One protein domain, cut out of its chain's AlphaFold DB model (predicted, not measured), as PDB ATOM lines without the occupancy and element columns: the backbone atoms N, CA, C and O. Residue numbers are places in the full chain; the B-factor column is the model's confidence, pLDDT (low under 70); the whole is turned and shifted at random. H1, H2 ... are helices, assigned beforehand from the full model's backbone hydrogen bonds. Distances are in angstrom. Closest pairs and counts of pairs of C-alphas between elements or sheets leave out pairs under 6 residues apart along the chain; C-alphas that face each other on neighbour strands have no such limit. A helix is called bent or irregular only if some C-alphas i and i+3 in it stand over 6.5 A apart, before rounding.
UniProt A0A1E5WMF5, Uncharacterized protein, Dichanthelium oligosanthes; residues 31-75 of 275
ATOM      1  N   SER A  31     129.111 219.595 119.706       72.88
ATOM      2  CA  SER A  31     130.187 220.594 119.651       72.88
ATOM      3  C   SER A  31     129.968 221.701 118.611       72.88
ATOM      4  O   SER A  31     130.243 222.862 118.894       72.88
ATOM      5  N   VAL A  32     129.433 221.375 117.429       80.62
ATOM      6  CA  VAL A  32     129.090 222.358 116.383       80.62
ATOM      7  C   VAL A  32     127.905 223.206 116.821       80.62
ATOM      8  O   VAL A  32     127.919 224.416 116.617       80.62
ATOM      9  N   LEU A  33     126.910 222.599 117.476       80.25
ATOM     10  CA  LEU A  33     125.785 223.346 118.040       80.25
ATOM     11  C   LEU A  33     126.261 224.319 119.124       80.25
ATOM     12  O   LEU A  33     125.884 225.487 119.109       80.25
ATOM     13  N   VAL A  34     127.159 223.874 120.000       84.38
ATOM     14  CA  VAL A  34     127.704 224.701 121.079       84.38
ATOM     15  C   VAL A  34     128.578 225.836 120.544       84.38
ATOM     16  O   VAL A  34     128.393 226.978 120.945       84.38
ATOM     17  N   MET A  35     129.455 225.573 119.573       82.56
ATOM     18  CA  MET A  35     130.233 226.628 118.906       82.56
ATOM     19  C   MET A  35     129.351 227.614 118.133       82.56
ATOM     20  O   MET A  35     129.714 228.779 117.977       82.56
ATOM     21  N   SER A  36     128.181 227.173 117.662       83.25
ATOM     22  CA  SER A  36     127.243 228.053 116.969       83.25
ATOM     23  C   SER A  36     126.454 228.966 117.907       83.25
ATOM     24  O   SER A  36     125.982 229.991 117.437       83.25
ATOM     25  N   LEU A  37     126.340 228.675 119.211       84.81
ATOM     26  CA  LEU A  37     125.515 229.462 120.145       84.81
ATOM     27  C   LEU A  37     125.906 230.952 120.215       84.81
ATOM     28  O   LEU A  37     125.011 231.788 120.080       84.81
ATOM     29  N   PRO A  38     127.191 231.337 120.353       82.81
ATOM     30  CA  PRO A  38     127.567 232.751 120.370       82.81
ATOM     31  C   PRO A  38     127.401 233.421 119.003       82.81
ATOM     32  O   PRO A  38     126.982 234.571 118.915       82.81
ATOM     33  N   VAL A  39     127.674 232.693 117.916       82.38
ATOM     34  CA  VAL A  39     127.494 233.190 116.540       82.38
ATOM     35  C   VAL A  39     126.014 233.442 116.253       82.38
ATOM     36  O   VAL A  39     125.645 234.454 115.661       82.38
ATOM     37  N   LEU A  40     125.160 232.539 116.719       81.31
ATOM     38  CA  LEU A  40     123.712 232.593 116.614       81.31
ATOM     39  C   LEU A  40     123.129 233.722 117.474       81.31
ATOM     40  O   LEU A  40     122.222 234.412 117.020       81.31
ATOM     41  N   TYR A  41     123.695 233.972 118.660       85.81
ATOM     42  CA  TYR A  41     123.349 235.115 119.509       85.81
ATOM     43  C   TYR A  41     123.568 236.449 118.779       85.81
ATOM     44  O   TYR A  41     122.655 237.268 118.682       85.81
ATOM     45  N   VAL A  42     124.743 236.627 118.168       81.88
ATOM     46  CA  VAL A  42     125.066 237.823 117.369       81.88
ATOM     47  C   VAL A  42     124.184 237.919 116.118       81.88
ATOM     48  O   VAL A  42     123.741 239.006 115.752       81.88
ATOM     49  N   SER A  43     123.902 236.779 115.477       77.75
ATOM     50  CA  SER A  43     123.143 236.722 114.222       77.75
ATOM     51  C   SER A  43     121.642 236.968 114.403       77.75
ATOM     52  O   SER A  43     121.035 237.604 113.549       77.75
ATOM     53  N   PHE A  44     121.022 236.500 115.494       74.94
ATOM     54  CA  PHE A  44     119.584 236.695 115.728       74.94
ATOM     55  C   PHE A  44     119.242 238.064 116.297       74.94
ATOM     56  O   PHE A  44     118.216 238.631 115.929       74.94
ATOM     57  N   LEU A  45     120.073 238.591 117.199       70.50
ATOM     58  CA  LEU A  45     119.780 239.867 117.847       70.50
ATOM     59  C   LEU A  45     120.273 241.077 117.043       70.50
ATOM     60  O   LEU A  45     119.938 242.200 117.409       70.50
ATOM     61  N   HIS A  46     121.034 240.874 115.952       63.25
ATOM     62  CA  HIS A  46     121.566 241.955 115.109       63.25
ATOM     63  C   HIS A  46     122.223 243.078 115.943       63.25
ATOM     64  O   HIS A  46     122.127 244.266 115.627       63.25
ATOM     65  N   VAL A  47     122.876 242.699 117.045       65.62
ATOM     66  CA  VAL A  47     123.459 243.648 117.993       65.62
ATOM     67  C   VAL A  47     124.646 244.334 117.313       65.62
ATOM     68  O   VAL A  47     125.528 243.639 116.798       65.62
ATOM     69  N   PRO A  48     124.713 245.680 117.300       70.00
ATOM     70  CA  PRO A  48     125.885 246.382 116.805       70.00
ATOM     71  C   PRO A  48     127.132 245.862 117.534       70.00
ATOM     72  O   PRO A  48     127.101 245.751 118.760       70.00
ATOM     73  N   PRO A  49     128.250 245.583 116.843       63.69
ATOM     74  CA  PRO A  49     129.435 244.992 117.467       63.69
ATOM     75  C   PRO A  49     129.988 245.818 118.641       63.69
ATOM     76  O   PRO A  49     130.594 245.264 119.549       63.69
ATOM     77  N   ALA A  50     129.703 247.125 118.686       67.81
ATOM     78  CA  ALA A  50     130.036 248.000 119.812       67.81
ATOM     79  C   ALA A  50     129.299 247.649 121.125       67.81
ATOM     80  O   ALA A  50     129.803 247.943 122.206       67.81
ATOM     81  N   ALA A  51     128.121 247.026 121.044       70.75
ATOM     82  CA  ALA A  51     127.348 246.597 122.205       70.75
ATOM     83  C   ALA A  51     127.712 245.174 122.664       70.75
ATOM     84  O   ALA A  51     127.593 244.893 123.853       70.75
ATOM     85  N   LEU A  52     128.259 244.320 121.784       72.75
ATOM     86  CA  LEU A  52     128.712 242.969 122.155       72.75
ATOM     87  C   LEU A  52     129.810 242.984 123.220       72.75
ATOM     88  O   LEU A  52     129.807 242.154 124.122       72.75
ATOM     89  N   PHE A  53     130.719 243.961 123.163       72.62
ATOM     90  CA  PHE A  53     131.793 244.084 124.152       72.62
ATOM     91  C   PHE A  53     131.285 244.403 125.564       72.62
ATOM     92  O   PHE A  53     131.973 244.093 126.532       72.62
ATOM     93  N   ARG A  54     130.084 244.981 125.692       80.31
ATOM     94  CA  ARG A  54     129.448 245.303 126.980       80.31
ATOM     95  C   ARG A  54     128.400 244.279 127.412       80.31
ATOM     96  O   ARG A  54     127.866 244.398 128.511       80.31
ATOM     97  N   ASP A  55     128.102 243.299 126.569       86.56
ATOM     98  CA  ASP A  55     127.043 242.334 126.818       86.56
ATOM     99  C   ASP A  55     127.561 241.149 127.636       86.56
ATOM    100  O   ASP A  55     128.290 240.279 127.151       86.56
ATOM    101  N   THR A  56     127.163 241.103 128.903       87.19
ATOM    102  CA  THR A  56     127.517 240.020 129.824       87.19
ATOM    103  C   THR A  56     126.954 238.671 129.377       87.19
ATOM    104  O   THR A  56     127.575 237.643 129.639       87.19
ATOM    105  N   THR A  57     125.832 238.655 128.650       86.50
ATOM    106  CA  THR A  57     125.197 237.431 128.141       86.50
ATOM    107  C   THR A  57     126.014 236.832 127.006       86.50
ATOM    108  O   THR A  57     126.230 235.620 126.972       86.50
ATOM    109  N   PHE A  58     126.519 237.673 126.098       88.69
ATOM    110  CA  PHE A  58     127.415 237.232 125.030       88.69
ATOM    111  C   PHE A  58     128.698 236.625 125.603       88.69
ATOM    112  O   PHE A  58     129.079 235.518 125.222       88.69
ATOM    113  N   TRP A  59     129.331 237.306 126.564       88.81
ATOM    114  CA  TRP A  59     130.537 236.802 127.222       88.81
ATOM    115  C   TRP A  59     130.291 235.507 127.999       88.81
ATOM    116  O   TRP A  59     131.114 234.596 127.927       88.81
ATOM    117  N   PHE A  60     129.142 235.381 128.667       90.19
ATOM    118  CA  PHE A  60     128.729 234.156 129.352       90.19
ATOM    119  C   PHE A  60     128.494 232.987 128.380       90.19
ATOM    120  O   PHE A  60     128.921 231.857 128.623       90.19
ATOM    121  N   LEU A  61     127.850 233.240 127.237       89.75
ATOM    122  CA  LEU A  61     127.670 232.230 126.193       89.75
ATOM    123  C   LEU A  61     129.007 231.831 125.562       89.75
ATOM    124  O   LEU A  61     129.246 230.640 125.348       89.75
ATOM    125  N   MET A  62     129.894 232.795 125.310       88.62
ATOM    126  CA  MET A  62     131.252 232.543 124.828       88.62
ATOM    127  C   MET A  62     132.047 231.691 125.820       88.62
ATOM    128  O   MET A  62     132.619 230.679 125.413       88.62
ATOM    129  N   SER A  63     132.040 232.030 127.115       91.12
ATOM    130  CA  SER A  63     132.767 231.265 128.136       91.12
ATOM    131  C   SER A  63     132.245 229.835 128.248       91.12
ATOM    132  O   SER A  63     133.034 228.894 128.229       91.12
ATOM    133  N   ASN A  64     130.922 229.650 128.275       85.88
ATOM    134  CA  ASN A  64     130.320 228.318 128.365       85.88
ATOM    135  C   ASN A  64     130.611 227.474 127.118       85.88
ATOM    136  O   ASN A  64     130.871 226.276 127.227       85.88
ATOM    137  N   SER A  65     130.643 228.100 125.938       89.75
ATOM    138  CA  SER A  65     130.981 227.416 124.687       89.75
ATOM    139  C   SER A  65     132.452 226.984 124.648       89.75
ATOM    140  O   SER A  65     132.754 225.867 124.226       89.75
ATOM    141  N   ILE A  66     133.366 227.828 125.144       89.75
ATOM    142  CA  ILE A  66     134.799 227.517 125.258       89.75
ATOM    143  C   ILE A  66     135.034 226.359 126.237       89.75
ATOM    144  O   ILE A  66     135.763 225.427 125.904       89.75
ATOM    145  N   ILE A  67     134.386 226.370 127.409       88.69
ATOM    146  CA  ILE A  67     134.507 225.299 128.415       88.69
ATOM    147  C   ILE A  67     134.095 223.949 127.826       88.69
ATOM    148  O   ILE A  67     134.798 222.955 128.001       88.69
ATOM    149  N   ILE A  68     132.981 223.909 127.093       85.88
ATOM    150  CA  ILE A  68     132.495 222.675 126.467       85.88
ATOM    151  C   ILE A  68     133.461 222.184 125.384       85.88
ATOM    152  O   ILE A  68     133.674 220.978 125.281       85.88
ATOM    153  N   VAL A  69     134.081 223.077 124.606       85.62
ATOM    154  CA  VAL A  69     135.100 222.675 123.624       85.62
ATOM    155  C   VAL A  69     136.355 222.144 124.289       85.62
ATOM    156  O   VAL A  69     136.826 221.094 123.877       85.62
ATOM    157  N   ILE A  70     136.848 222.784 125.350       86.44
ATOM    158  CA  ILE A  70     137.996 222.269 126.106       86.44
ATOM    159  C   ILE A  70     137.656 220.904 126.718       86.44
ATOM    160  O   ILE A  70     138.468 219.987 126.654       86.44
ATOM    161  N   ALA A  71     136.448 220.727 127.259       85.50
ATOM    162  CA  ALA A  71     135.999 219.447 127.805       85.50
ATOM    163  C   ALA A  71     135.854 218.355 126.727       85.50
ATOM    164  O   ALA A  71     136.162 217.188 126.986       85.50
ATOM    165  N   ALA A  72     135.406 218.725 125.524       80.62
ATOM    166  CA  ALA A  72     135.307 217.829 124.375       80.62
ATOM    167  C   ALA A  72     136.685 217.422 123.837       80.62
ATOM    168  O   ALA A  72     136.914 216.243 123.579       80.62
ATOM    169  N   ASP A  73     137.589 218.392 123.696       78.56
ATOM    170  CA  ASP A  73     138.939 218.224 123.152       78.56
ATOM    171  C   ASP A  73     139.862 217.489 124.137       78.56
ATOM    172  O   ASP A  73     140.659 216.642 123.749       78.56
ATOM    173  N   SER A  74     139.658 217.689 125.444       74.38
ATOM    174  CA  SER A  74     140.369 216.958 126.507       74.38
ATOM    175  C   SER A  74     139.900 215.504 126.673       74.38
ATOM    176  O   SER A  74     140.310 214.829 127.614       74.38
ATOM    177  N   GLY A  75     138.999 215.005 125.818       63.62
ATOM    178  CA  GLY A  75     138.502 213.629 125.885       63.62
ATOM    179  C   GLY A  75     137.566 213.332 127.067       63.62
ATOM    180  O   GLY A  75     137.087 212.207 127.193       63.62
TER     181      GLY A  75
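AT A GLANCE: This is residues 31 to 75 of the 275 residues of an uncharacterized protein of Dichanthelium oligosanthes (UniProt A0A1E5WMF5). Two long helices, H1 and H3, lie side by side and run opposite ways, so that the chain goes out along one and folds back along the other. The short helix H2 sits in the turn that joins them at one end of the pair, and residues 74 and 75 follow H3 at the other end. The printed part has 45 residues with three named helices, in the order H1, H2, H3, and no named strand; the class is all helix. It is a rod, with spans of 36 by 17 by 11 A, and it is only just loose, close to compact, with a radius of gyration of the C-alphas of 11.4 A.

IN THESE COORDINATES: H1 is residues 31 to 45, 22.0 A from first to last C-alpha, and begins at C-alpha 31 at (130.187, 220.594, 119.651). H1 is irregular, but only just: C-alphas 35 and 38 are 6.8 A apart, and its line is a rough one. After a tight link of three residues comes H2, residues 49 to 52, with C-alpha 49 at (129.435, 244.992, 117.467); its first and last C-alphas are 5.2 A apart. A second tight link of three residues leads to H3, residues 56 to 73, the longest helix with 18 residues and 25.5 A from first to last C-alpha. H3 ends at C-alpha 73 at (138.939, 218.224, 123.152).

HOW THE PARTS SIT: H1 and H3 touch, with 15 pairs of C-alphas within 8 A. Their closest C-alphas are those of Val 34 and Ser 65, 5.6 A apart. Their lines stand at a shallow tilt of 15 degrees, and they run opposite ways, with their centres 10.9 A apart. H2 and H1 are close but not clearly touching; their closest C-alphas, those of Val 42 and Leu 52, are 7.9 A apart. H2 and H3 are also close but not clearly touching; their closest C-alphas, those of Leu 52 and Phe 58, are 6.5 A apart. In H3 every O i to N i+4 pair is within hydrogen-bond range, in H1 9 of 11 are, and H2 is too short for such a pair.

THE WHOLE: The two C-alphas farthest apart are those of Pro 48 and Gly 75, at 36.3 A, while the first and last printed C-alphas, those of Ser 31 and Gly 75, are 12.5 A apart. The printed part runs from residue 31 to 75 without a cut, and neither link is long. The mean pLDDT of the printed part is 80.6; it is under 70 at residues 46 to 47, residues 49 to 50 and residue 75. The mean is 87 for H3, 80 for H1 and 69 for H2.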